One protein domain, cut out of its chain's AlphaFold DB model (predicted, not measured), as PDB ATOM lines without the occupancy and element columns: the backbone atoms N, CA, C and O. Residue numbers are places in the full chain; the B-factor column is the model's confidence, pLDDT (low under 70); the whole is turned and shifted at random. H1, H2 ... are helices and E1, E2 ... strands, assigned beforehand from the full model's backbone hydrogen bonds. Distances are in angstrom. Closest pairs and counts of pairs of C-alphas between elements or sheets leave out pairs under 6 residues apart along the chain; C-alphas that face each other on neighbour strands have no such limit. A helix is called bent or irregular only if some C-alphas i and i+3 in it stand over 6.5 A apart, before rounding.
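This is residues 108 to 196 of the 201 residues of the protein "Malonate decarboxylase acyl carrier protein" of Legionella sp. PC997 (UniProt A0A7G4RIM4). A long two-stranded hairpin, E1 and E2, bent along its length, runs through the middle, with the short helix H1 packed on one side of it and the longer helix H3 loosely over the other side. The unnamed stretch of residues 121 to 137 folds back along E1, pairing briefly with it at residues 127 to 128, and leads to the small helix H2, which lies far out, at the opposite end of the longest axis from the hairpin's turn. The printed part has 89 residues, with three named helices and two named strands in the order H1, H2, E1, E2, H3; the sheet, in the order E1 - E2, is antiparallel, and the class is mixed, helices and strands. The whole is compact, with a radius of gyration of the C-alphas of 13.9 A, and spans 44 by 35 by 21 A.

H1 is residues 113 to 120, 10.9 A from first to last C-alpha, and begins with C-alpha 113 at (113.453, 167.467, 169.399). H2 is the five residues 138 to 142. E1 is residues 153 to 160, 19.4 A long, beginning with C-alpha 153 at (115.414, 160.955, 172.351), and it bends by 69 degrees at residue 157. E2 is residues 163 to 170, 21.7 A long. H3, residues 181 to 196, is the longest helix at 23.3 A and ends with C-alpha 196 at (108.216, 156.598, 193.085).

E1 and E2 form a hairpin, antiparallel, with 158 degrees between their directions. N 156 and O 167 are 3.0 A apart and N 163 and O 160 are 3.0 A apart, both within hydrogen-bond range. Residues 127 to 128 pair antiparallel with residues 156 to 157 of E1. The closest C-alphas of H1 and E2 are those of Ala 113 and Ala 169, 5.2 A apart; those of H1 and E1 are Ala 113 and Val 154, 6.3 A apart. The closest C-alphas of E1 and H3 are those of Ile 153 and Met 183, 6.3 A apart. E2 and H3 are near each other, with 8 pairs of C-alphas within 10 A. H2 is apart from H1, E2 and H3, and H1 is apart from H3. In H1, H2 and H3 every O i to N i+4 pair is within hydrogen-bond range.

The two C-alphas farthest apart are those of Asn 144 and Lys 162, at 44.4 A. The printed part has no cut. The link from H1 to H2 is long, with 17 residues, and the link from E1 to E2 is tight, with 2. The mean pLDDT of the printed part is 76.7; 28 residues are under 70, namely 130 to 133, 135, 137 to 138 and 176 to 196, and the mean of H3 is 53.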
ATOM      1  N   TYR A 108     106.711 173.947 163.320       83.81
ATOM      2  CA  TYR A 108     106.816 172.742 164.150       83.81
ATOM      3  C   TYR A 108     107.350 171.510 163.400       83.81
ATOM      4  O   TYR A 108     108.071 170.706 163.988       83.81
ATOM      5  N   GLU A 109     107.019 171.356 162.115       81.62
ATOM      6  CA  GLU A 109     107.448 170.204 161.310       81.62
ATOM      7  C   GLU A 109     108.946 170.221 160.988       81.62
ATOM      8  O   GLU A 109     109.530 169.174 160.709       81.62
ATOM      9  N   GLU A 110     109.571 171.395 161.036       82.62
ATOM     10  CA  GLU A 110     110.996 171.602 160.767       82.62
ATOM     11  C   GLU A 110     111.842 171.580 162.039       82.62
ATOM     12  O   GLU A 110     113.052 171.391 161.948       82.62
ATOM     13  N   LEU A 111     111.209 171.736 163.205       86.50
ATOM     14  CA  LEU A 111     111.899 171.773 164.484       86.50
ATOM     15  C   LEU A 111     112.407 170.396 164.903       86.50
ATOM     16  O   LEU A 111     111.698 169.379 164.842       86.50
ATOM     17  N   ASP A 112     113.617 170.391 165.437       87.62
ATOM     18  CA  ASP A 112     114.223 169.234 166.067       87.62
ATOM     19  C   ASP A 112     113.600 168.932 167.449       87.62
ATOM     20  O   ASP A 112     112.692 169.618 167.927       87.62
ATOM     21  N   ALA A 113     114.021 167.846 168.104       89.38
ATOM     22  CA  ALA A 113     113.453 167.467 169.399       89.38
ATOM     23  C   ALA A 113     113.625 168.534 170.500       89.38
ATOM     24  O   ALA A 113     112.684 168.750 171.269       89.38
ATOM     25  N   ARG A 114     114.782 169.206 170.574       88.81
ATOM     26  CA  ARG A 114     115.087 170.236 171.583       88.81
ATOM     27  C   ARG A 114     114.345 171.530 171.274       88.81
ATOM     28  O   ARG A 114     113.740 172.114 172.170       88.81
ATOM     29  N   GLU A 115     114.303 171.926 170.011       88.88
ATOM     30  CA  GLU A 115     113.574 173.114 169.571       88.88
ATOM     31  C   GLU A 115     112.066 172.973 169.833       88.88
ATOM     32  O   GLU A 115     111.439 173.890 170.363       88.88
ATOM     33  N   ARG A 116     111.468 171.802 169.560       90.94
ATOM     34  CA  ARG A 116     110.040 171.562 169.864       90.94
ATOM     35  C   ARG A 116     109.741 171.668 171.354       90.94
ATOM     36  O   ARG A 116     108.711 172.227 171.729       90.94
ATOM     37  N   ILE A 117     110.632 171.152 172.199       90.88
ATOM     38  CA  ILE A 117     110.539 171.289 173.657       90.88
ATOM     39  C   ILE A 117     110.550 172.771 174.049       90.88
ATOM     40  O   ILE A 117     109.691 173.193 174.821       90.88
ATOM     41  N   GLN A 118     111.467 173.564 173.489       88.81
ATOM     42  CA  GLN A 118     111.578 174.993 173.792       88.81
ATOM     43  C   GLN A 118     110.351 175.806 173.346       88.81
ATOM     44  O   GLN A 118     109.953 176.718 174.062       88.81
ATOM     45  N   VAL A 119     109.725 175.476 172.207       90.50
ATOM     46  CA  VAL A 119     108.522 176.187 171.716       90.50
ATOM     47  C   VAL A 119     107.252 175.807 172.481       90.50
ATOM     48  O   VAL A 119     106.344 176.626 172.610       90.50
ATOM     49  N   ILE A 120     107.148 174.564 172.961       91.88
ATOM     50  CA  ILE A 120     105.933 174.069 173.628       91.88
ATOM     51  C   ILE A 120     105.884 174.451 175.113       91.88
ATOM     52  O   ILE A 120     104.796 174.667 175.653       91.88
ATOM     53  N   LEU A 121     107.030 174.456 175.791       93.69
ATOM     54  CA  LEU A 121     107.115 174.566 177.248       93.69
ATOM     55  C   LEU A 121     107.368 176.006 177.689       93.69
ATOM     56  O   LEU A 121     107.768 176.855 176.897       93.69
ATOM     57  N   ASP A 122     107.131 176.287 178.968       92.94
ATOM     58  CA  ASP A 122     107.355 177.622 179.516       92.94
ATOM     59  C   ASP A 122     108.846 177.992 179.373       92.94
ATOM     60  O   ASP A 122     109.737 177.189 179.685       92.94
ATOM     61  N   GLU A 123     109.118 179.216 178.919       90.81
ATOM     62  CA  GLU A 123     110.465 179.703 178.607       90.81
ATOM     63  C   GLU A 123     111.441 179.514 179.780       90.81
ATOM     64  O   GLU A 123     111.129 179.799 180.939       90.81
ATOM     65  N   GLY A 124     112.635 178.993 179.481       88.12
ATOM     66  CA  GLY A 124     113.694 178.773 180.470       88.12
ATOM     67  C   GLY A 124     113.389 177.712 181.535       88.12
ATOM     68  O   GLY A 124     114.188 177.544 182.455       88.12
ATOM     69  N   SER A 125     112.264 176.992 181.438       92.19
ATOM     70  CA  SER A 125     111.866 175.999 182.446       92.19
ATOM     71  C   SER A 125     112.411 174.593 182.192       92.19
ATOM     72  O   SER A 125     112.446 173.779 183.118       92.19
ATOM     73  N   PHE A 126     112.821 174.290 180.958       91.50
ATOM     74  CA  PHE A 126     113.285 172.958 180.589       91.50
ATOM     75  C   PHE A 126     114.660 172.651 181.186       91.50
ATOM     76  O   PHE A 126     115.624 173.391 181.003       91.50
ATOM     77  N   THR A 127     114.741 171.522 181.881       88.94
ATOM     78  CA  THR A 127     115.984 170.906 182.339       88.94
ATOM     79  C   THR A 127     116.119 169.549 181.672       88.94
ATOM     80  O   THR A 127     115.384 168.617 182.010       88.94
ATOM     81  N   GLU A 128     117.055 169.443 180.731       86.19
ATOM     82  CA  GLU A 128     117.381 168.172 180.089       86.19
ATOM     83  C   GLU A 128     118.098 167.248 181.078       86.19
ATOM     84  O   GLU A 128     119.011 167.660 181.796       86.19
ATOM     85  N   TRP A 129     117.691 165.982 181.118       83.12
ATOM     86  CA  TRP A 129     118.371 164.943 181.883       83.12
ATOM     87  C   TRP A 129     119.473 164.320 181.033       83.12
ATOM     88  O   TRP A 129     119.381 163.177 180.592       83.12
ATOM     89  N   LEU A 130     120.512 165.112 180.789       67.94
ATOM     90  CA  LEU A 130     121.732 164.645 180.147       67.94
ATOM     91  C   LEU A 130     122.504 163.743 181.113       67.94
ATOM     92  O   LEU A 130     122.687 164.086 182.281       67.94
ATOM     93  N   THR A 131     122.986 162.602 180.629       59.28
ATOM     94  CA  THR A 131     124.022 161.849 181.337       59.28
ATOM     95  C   THR A 131     125.380 162.489 181.067       59.28
ATOM     96  O   THR A 131     125.641 162.966 179.961       59.28
ATOM     97  N   ASP A 132     126.261 162.504 182.070       58.66
ATOM     98  CA  ASP A 132     127.636 162.995 181.891       58.66
ATOM     99  C   ASP A 132     128.383 162.172 180.826       58.66
ATOM    100  O   ASP A 132     129.194 162.697 180.063       58.66
ATOM    101  N   GLU A 133     128.046 160.884 180.723       63.25
ATOM    102  CA  GLU A 133     128.544 159.983 179.689       63.25
ATOM    103  C   GLU A 133     127.694 160.066 178.414       63.25
ATOM    104  O   GLU A 133     126.466 159.979 178.462       63.25
ATOM    105  N   LYS A 134     128.357 160.186 177.257       71.56
ATOM    106  CA  LYS A 134     127.728 160.101 175.928       71.56
ATOM    107  C   LYS A 134     127.285 158.657 175.691       71.56
ATOM    108  O   LYS A 134     128.119 157.751 175.718       71.56
ATOM    109  N   GLN A 135     125.995 158.432 175.461       66.75
ATOM    110  CA  GLN A 135     125.458 157.087 175.267       66.75
ATOM    111  C   GLN A 135     125.278 156.805 173.781       66.75
ATOM    112  O   GLN A 135     124.403 157.354 173.125       66.75
ATOM    113  N   TYR A 136     126.104 155.909 173.249       74.25
ATOM    114  CA  TYR A 136     126.023 155.486 171.855       74.25
ATOM    115  C   TYR A 136     125.451 154.074 171.752       74.25
ATOM    116  O   TYR A 136     125.809 153.181 172.525       74.25
ATOM    117  N   SER A 137     124.598 153.836 170.754       69.44
ATOM    118  CA  SER A 137     124.072 152.496 170.497       69.44
ATOM    119  C   SER A 137     125.183 151.534 170.035       69.44
ATOM    120  O   SER A 137     125.777 151.752 168.975       69.44
ATOM    121  N   PRO A 138     125.448 150.416 170.749       68.25
ATOM    122  CA  PRO A 138     126.488 149.462 170.370       68.25
ATOM    123  C   PRO A 138     126.125 148.709 169.085       68.25
ATOM    124  O   PRO A 138     127.002 148.191 168.397       68.25
ATOM    125  N   HIS A 139     124.836 148.665 168.732       75.31
ATOM    126  CA  HIS A 139     124.375 148.063 167.485       75.31
ATOM    127  C   HIS A 139     124.784 148.899 166.265       75.31
ATOM    128  O   HIS A 139     125.107 148.324 165.232       75.31
ATOM    129  N   LEU A 140     124.828 150.231 166.385       76.94
ATOM    130  CA  LEU A 140     125.266 151.104 165.290       76.94
ATOM    131  C   LEU A 140     126.763 150.968 165.034       76.94
ATOM    132  O   LEU A 140     127.175 150.810 163.886       76.94
ATOM    133  N   ALA A 141     127.558 150.895 166.104       74.88
ATOM    134  CA  ALA A 141     128.986 150.623 165.998       74.88
ATOM    135  C   ALA A 141     129.263 149.294 165.267       74.88
ATOM    136  O   ALA A 141     130.123 149.244 164.391       74.88
ATOM    137  N   ALA A 142     128.488 148.239 165.556       74.62
ATOM    138  CA  ALA A 142     128.608 146.945 164.877       74.62
ATOM    139  C   ALA A 142     128.263 146.996 163.373       74.62
ATOM    140  O   ALA A 142     128.749 146.167 162.607       74.62
ATOM    141  N   LEU A 143     127.449 147.966 162.948       77.25
ATOM    142  CA  LEU A 143     127.085 148.202 161.546       77.25
ATOM    143  C   LEU A 143     127.990 149.232 160.855       77.25
ATOM    144  O   LEU A 143     127.718 149.602 159.716       77.25
ATOM    145  N   ASN A 144     129.060 149.692 161.519       75.75
ATOM    146  CA  ASN A 144     129.944 150.751 161.026       75.75
ATOM    147  C   ASN A 144     129.195 152.075 160.756       75.75
ATOM    148  O   ASN A 144     129.569 152.830 159.858       75.75
ATOM    149  N   LEU A 145     128.135 152.340 161.532       80.19
ATOM    150  CA  LEU A 145     127.316 153.549 161.461       80.19
ATOM    151  C   LEU A 145     127.626 154.493 162.635       80.19
ATOM    152  O   LEU A 145     127.850 154.023 163.757       80.19
ATOM    153  N   PRO A 146     127.614 155.819 162.412       79.75
ATOM    154  CA  PRO A 146     127.752 156.798 163.483       79.75
ATOM    155  C   PRO A 146     126.517 156.779 164.397       79.75
ATOM    156  O   PRO A 146     125.397 156.535 163.948       79.75
ATOM    157  N   GLY A 147     126.728 157.032 165.688       84.94
ATOM    158  CA  GLY A 147     125.658 157.133 166.683       84.94
ATOM    159  C   GLY A 147     125.454 158.570 167.154       84.94
ATOM    160  O   GLY A 147     126.388 159.367 167.113       84.94
ATOM    161  N   GLN A 148     124.248 158.877 167.626       84.81
ATOM    162  CA  GLN A 148     123.919 160.130 168.308       84.81
ATOM    163  C   GLN A 148     124.015 159.940 169.824       84.81
ATOM    164  O   GLN A 148     123.660 158.869 170.318       84.81
ATOM    165  N   ALA A 149     124.479 160.955 170.556       83.19
ATOM    166  CA  ALA A 149     124.781 160.825 171.986       83.19
ATOM    167  C   ALA A 149     123.557 160.601 172.894       83.19
ATOM    168  O   ALA A 149     123.717 160.123 174.018       83.19
ATOM    169  N   ASP A 150     122.358 160.951 172.426       77.69
ATOM    170  CA  ASP A 150     121.084 160.790 173.138       77.69
ATOM    171  C   ASP A 150     120.203 159.651 172.570       77.69
ATOM    172  O   ASP A 150     119.031 159.525 172.931       77.69
ATOM    173  N   ASP A 151     120.747 158.821 171.665       79.00
ATOM    174  CA  ASP A 151     120.034 157.750 170.934       79.00
ATOM    175  C   ASP A 151     118.718 158.229 170.277       79.00
ATOM    176  O   ASP A 151     117.758 157.469 170.120       79.00
ATOM    177  N   GLY A 152     118.653 159.514 169.909       81.25
ATOM    178  CA  GLY A 152     117.514 160.119 169.230       81.25
ATOM    179  C   GLY A 152     116.319 160.426 170.128       81.25
ATOM    180  O   GLY A 152     115.209 160.571 169.608       81.25
ATOM    181  N   ILE A 153     116.490 160.525 171.451       83.62
ATOM    182  CA  ILE A 153     115.414 160.955 172.351       83.62
ATOM    183  C   ILE A 153     115.893 161.958 173.404       83.62
ATOM    184  O   ILE A 153     116.826 161.713 174.159       83.62
ATOM    185  N   VAL A 154     115.193 163.088 173.489       86.81
ATOM    186  CA  VAL A 154     115.481 164.182 174.424       86.81
ATOM    187  C   VAL A 154     114.479 164.150 175.555       86.81
ATOM    188  O   VAL A 154     113.271 164.140 175.302       86.81
ATOM    189  N   ILE A 155     114.960 164.113 176.798       86.88
ATOM    190  CA  ILE A 155     114.099 163.857 177.953       86.88
ATOM    191  C   ILE A 155     114.494 164.738 179.123       86.88
ATOM    192  O   ILE A 155     115.669 165.012 179.348       86.88
ATOM    193  N   GLY A 156     113.499 165.206 179.864       89.94
ATOM    194  CA  GLY A 156     113.724 166.116 180.972       89.94
ATOM    195  C   GLY A 156     112.445 166.500 181.694       89.94
ATOM    196  O   GLY A 156     111.372 165.924 181.481       89.94
ATOM    197  N   SER A 157     112.556 167.518 182.537       91.38
ATOM    198  CA  SER A 157     111.420 168.149 183.203       91.38
ATOM    199  C   SER A 157     111.295 169.613 182.807       91.38
ATOM    200  O   SER A 157     112.280 170.269 182.482       91.38
ATOM    201  N   ALA A 158     110.069 170.127 182.822       94.44
ATOM    202  CA  ALA A 158     109.779 171.527 182.527       94.44
ATOM    203  C   ALA A 158     108.475 171.973 183.187       94.44
ATOM    204  O   ALA A 158     107.824 171.211 183.913       94.44
ATOM    205  N   LEU A 159     108.073 173.206 182.891       94.19
ATOM    206  CA  LEU A 159     106.740 173.709 183.170       94.19
ATOM    207  C   LEU A 159     105.942 173.824 181.866       94.19
ATOM    208  O   LEU A 159     106.468 174.222 180.834       94.19
ATOM    209  N   LEU A 160     104.658 173.483 181.929       93.62
ATOM    210  CA  LEU A 160     103.678 173.779 180.890       93.62
ATOM    211  C   LEU A 160     102.505 174.499 181.539       93.62
ATOM    212  O   LEU A 160     101.774 173.910 182.348       93.62
ATOM    213  N   LYS A 161     102.323 175.780 181.210       95.00
ATOM    214  CA  LYS A 161     101.333 176.644 181.869       95.00
ATOM    215  C   LYS A 161     101.493 176.594 183.394       95.00
ATOM    216  O   LYS A 161     100.510 176.438 184.119       95.00
ATOM    217  N   LYS A 162     102.739 176.685 183.876       93.50
ATOM    218  CA  LYS A 162     103.164 176.592 185.288       93.50
ATOM    219  C   LYS A 162     102.994 175.224 185.961       93.50
ATOM    220  O   LYS A 162     103.342 175.084 187.132       93.50
ATOM    221  N   ASN A 163     102.503 174.203 185.258       94.06
ATOM    222  CA  ASN A 163     102.406 172.849 185.802       94.06
ATOM    223  C   ASN A 163     103.679 172.066 185.498       94.06
ATOM    224  O   ASN A 163     104.131 172.052 184.357       94.06
ATOM    225  N   LYS A 164     104.235 171.381 186.502       93.62
ATOM    226  CA  LYS A 164     105.394 170.505 186.301       93.62
ATOM    227  C   LYS A 164     105.023 169.344 185.386       93.62
ATOM    228  O   LYS A 164     104.091 168.599 185.680       93.62
ATOM    229  N   VAL A 165     105.794 169.178 184.320       92.69
ATOM    230  CA  VAL A 165     105.666 168.083 183.361       92.69
ATOM    231  C   VAL A 165     107.006 167.383 183.184       92.69
ATOM    232  O   VAL A 165     108.071 167.978 183.354       92.69
ATOM    233  N   VAL A 166     106.937 166.102 182.843       89.38
ATOM    234  CA  VAL A 166     108.063 165.354 182.280       89.38
ATOM    235  C   VAL A 166     107.831 165.294 180.782       89.38
ATOM    236  O   VAL A 166     106.706 165.048 180.347       89.38
ATOM    237  N   VAL A 167     108.879 165.530 180.005       90.06
ATOM    238  CA  VAL A 167     108.791 165.607 178.549       90.06
ATOM    239  C   VAL A 167     109.786 164.649 177.944       90.06
ATOM    240  O   VAL A 167     110.930 164.621 178.376       90.06
ATOM    241  N   ALA A 168     109.341 163.891 176.947       89.06
ATOM    242  CA  ALA A 168     110.190 163.090 176.085       89.06
ATOM    243  C   ALA A 168     109.863 163.438 174.630       89.06
ATOM    244  O   ALA A 168     108.698 163.380 174.230       89.06
ATOM    245  N   ALA A 169     110.872 163.816 173.852       88.19
ATOM    246  CA  ALA A 169     110.727 164.201 172.457       88.19
ATOM    247  C   ALA A 169     111.685 163.391 171.584       88.19
ATOM    248  O   ALA A 169     112.888 163.352 171.822       88.19
ATOM    249  N   GLN A 170     111.141 162.748 170.556       87.00
ATOM    250  CA  GLN A 170     111.912 161.912 169.643       87.00
ATOM    251  C   GLN A 170     112.516 162.728 168.497       87.00
ATOM    252  O   GLN A 170     111.836 163.549 167.883       87.00
ATOM    253  N   GLN A 171     113.773 162.473 168.155       86.75
ATOM    254  CA  GLN A 171     114.435 163.082 167.012       86.75
ATOM    255  C   GLN A 171     114.071 162.339 165.719       86.75
ATOM    256  O   GLN A 171     114.473 161.195 165.520       86.75
ATOM    257  N   LYS A 172     113.311 162.990 164.829       80.94
ATOM    258  CA  LYS A 172     112.791 162.365 163.596       80.94
ATOM    259  C   LYS A 172     113.896 162.018 162.591       80.94
ATOM    260  O   LYS A 172     113.846 160.976 161.944       80.94
ATOM    261  N   ASP A 173     114.909 162.876 162.497       81.00
ATOM    262  CA  ASP A 173     115.938 162.792 161.458       81.00
ATOM    263  C   ASP A 173     117.081 161.845 161.856       81.00
ATOM    264  O   ASP A 173     117.927 161.503 161.030       81.00
ATOM    265  N   PHE A 174     117.081 161.358 163.104       79.94
ATOM    266  CA  PHE A 174     118.003 160.318 163.540       79.94
ATOM    267  C   PHE A 174     117.507 158.962 163.035       79.94
ATOM    268  O   PHE A 174     116.586 158.364 163.591       79.94
ATOM    269  N   MET A 175     118.094 158.505 161.925       71.56
ATOM    270  CA  MET A 175     117.813 157.208 161.289       71.56
ATOM    271  C   MET A 175     116.327 156.940 160.969       71.56
ATOM    272  O   MET A 175     115.916 155.784 160.878       71.56
ATOM    273  N   GLY A 176     115.514 157.986 160.790       62.56
ATOM    274  CA  GLY A 176     114.072 157.865 160.536       62.56
ATOM    275  C   GLY A 176     113.225 157.589 161.785       62.56
ATOM    276  O   GLY A 176     112.118 157.071 161.665       62.56
ATOM    277  N   GLY A 177     113.744 157.891 162.979       58.22
ATOM    278  CA  GLY A 177     113.071 157.675 164.259       58.22
ATOM    279  C   GLY A 177     112.794 156.209 164.643       58.22
ATOM    280  O   GLY A 177     111.689 155.921 165.114       58.22
ATOM    281  N   PRO A 178     113.725 155.247 164.506       54.22
ATOM    282  CA  PRO A 178     113.498 153.909 165.034       54.22
ATOM    283  C   PRO A 178     113.518 153.941 166.568       54.22
ATOM    284  O   PRO A 178     114.313 154.653 167.181       54.22
ATOM    285  N   LEU A 179     112.674 153.123 167.202       52.88
ATOM    286  CA  LEU A 179     112.746 152.864 168.642       52.88
ATOM    287  C   LEU A 179     114.038 152.084 168.949       52.88
ATOM    288  O   LEU A 179     114.096 150.865 168.785       52.88
ATOM    289  N   GLY A 180     115.085 152.798 169.361       53.97
ATOM    290  CA  GLY A 180     116.359 152.224 169.792       53.97
ATOM    291  C   GLY A 180     116.290 151.542 171.164       53.97
ATOM    292  O   GLY A 180     115.375 151.751 171.967       53.97
ATOM    293  N   LYS A 181     117.297 150.713 171.469       53.16
ATOM    294  CA  LYS A 181     117.406 149.998 172.752       53.16
ATOM    295  C   LYS A 181     117.571 150.956 173.942       53.16
ATOM    296  O   LYS A 181     117.089 150.626 175.029       53.16
ATOM    297  N   PHE A 182     118.231 152.108 173.770       55.94
ATOM    298  CA  PHE A 182     118.347 153.097 174.848       55.94
ATOM    299  C   PHE A 182     117.103 153.961 174.938       55.94
ATOM    300  O   PHE A 182     116.678 154.247 176.048       55.94
ATOM    301  N   MET A 183     116.417 154.235 173.826       54.78
ATOM    302  CA  MET A 183     115.093 154.864 173.860       54.78
ATOM    303  C   MET A 183     114.103 154.085 174.747       54.78
ATOM    304  O   MET A 183     113.462 154.668 175.623       54.78
ATOM    305  N   GLY A 184     114.032 152.756 174.592       53.25
ATOM    306  CA  GLY A 184     113.190 151.889 175.428       53.25
ATOM    307  C   GLY A 184     113.624 151.825 176.900       53.25
ATOM    308  O   GLY A 184     112.774 151.824 177.791       53.25
ATOM    309  N   GLN A 185     114.933 151.806 177.178       56.97
ATOM    310  CA  GLN A 185     115.457 151.838 178.551       56.97
ATOM    311  C   GLN A 185     115.216 153.181 179.229       56.97
ATOM    312  O   GLN A 185     114.762 153.196 180.368       56.97
ATOM    313  N   ASN A 186     115.438 154.281 178.518       56.19
ATOM    314  CA  ASN A 186     115.120 155.623 178.964       56.19
ATOM    315  C   ASN A 186     113.621 155.664 179.317       56.19
ATOM    316  O   ASN A 186     113.283 155.902 180.474       56.19
ATOM    317  N   LEU A 187     112.725 155.275 178.396       58.03
ATOM    318  CA  LEU A 187     111.272 155.139 178.638       58.03
ATOM    319  C   LEU A 187     110.913 154.297 179.875       58.03
ATOM    320  O   LEU A 187     110.031 154.674 180.654       58.03
ATOM    321  N   LEU A 188     111.613 153.187 180.111       56.00
ATOM    322  CA  LEU A 188     111.424 152.332 181.288       56.00
ATOM    323  C   LEU A 188     111.963 152.949 182.590       56.00
ATOM    324  O   LEU A 188     111.353 152.777 183.646       56.00
ATOM    325  N   VAL A 189     113.076 153.679 182.541       57.47
ATOM    326  CA  VAL A 189     113.576 154.466 183.676       57.47
ATOM    327  C   VAL A 189     112.565 155.568 184.023       57.47
ATOM    328  O   VAL A 189     112.268 155.762 185.204       57.47
ATOM    329  N   TYR A 190     111.926 156.197 183.028       56.09
ATOM    330  CA  TYR A 190     110.869 157.197 183.258       56.09
ATOM    331  C   TYR A 190     109.619 156.629 183.907       56.09
ATOM    332  O   TYR A 190     109.087 157.256 184.826       56.09
ATOM    333  N   SER A 191     109.161 155.445 183.488       54.84
ATOM    334  CA  SER A 191     107.996 154.822 184.127       54.84
ATOM    335  C   SER A 191     108.264 154.541 185.610       54.84
ATOM    336  O   SER A 191     107.407 154.799 186.454       54.84
ATOM    337  N   LYS A 192     109.486 154.125 185.964       51.69
ATOM    338  CA  LYS A 192     109.891 153.921 187.362       51.69
ATOM    339  C   LYS A 192     110.012 155.227 188.154       51.69
ATOM    340  O   LYS A 192     109.555 155.264 189.295       51.69
ATOM    341  N   LEU A 193     110.571 156.294 187.578       52.06
ATOM    342  CA  LEU A 193     110.710 157.594 188.254       52.06
ATOM    343  C   LEU A 193     109.356 158.277 188.517       52.06
ATOM    344  O   LEU A 193     109.191 158.906 189.560       52.06
ATOM    345  N   GLN A 194     108.354 158.100 187.643       49.03
ATOM    346  CA  GLN A 194     106.986 158.588 187.887       49.03
ATOM    347  C   GLN A 194     106.208 157.774 188.935       49.03
ATOM    348  O   GLN A 194     105.290 158.303 189.565       49.03
ATOM    349  N   LEU A 195     106.559 156.501 189.150       43.28
ATOM    350  CA  LEU A 195     105.904 155.638 190.142       43.28
ATOM    351  C   LEU A 195     106.420 155.856 191.575       43.28
ATOM    352  O   LEU A 195     105.686 155.616 192.532       43.28
ATOM    353  N   GLN A 196     107.647 156.352 191.754       43.62
ATOM    354  CA  GLN A 196     108.216 156.598 193.085       43.62
ATOM    355  C   GLN A 196     107.505 157.672 193.937       43.62
ATOM    356  O   GLN A 196     107.360 157.434 195.138       43.62
TER     357      GLN A 196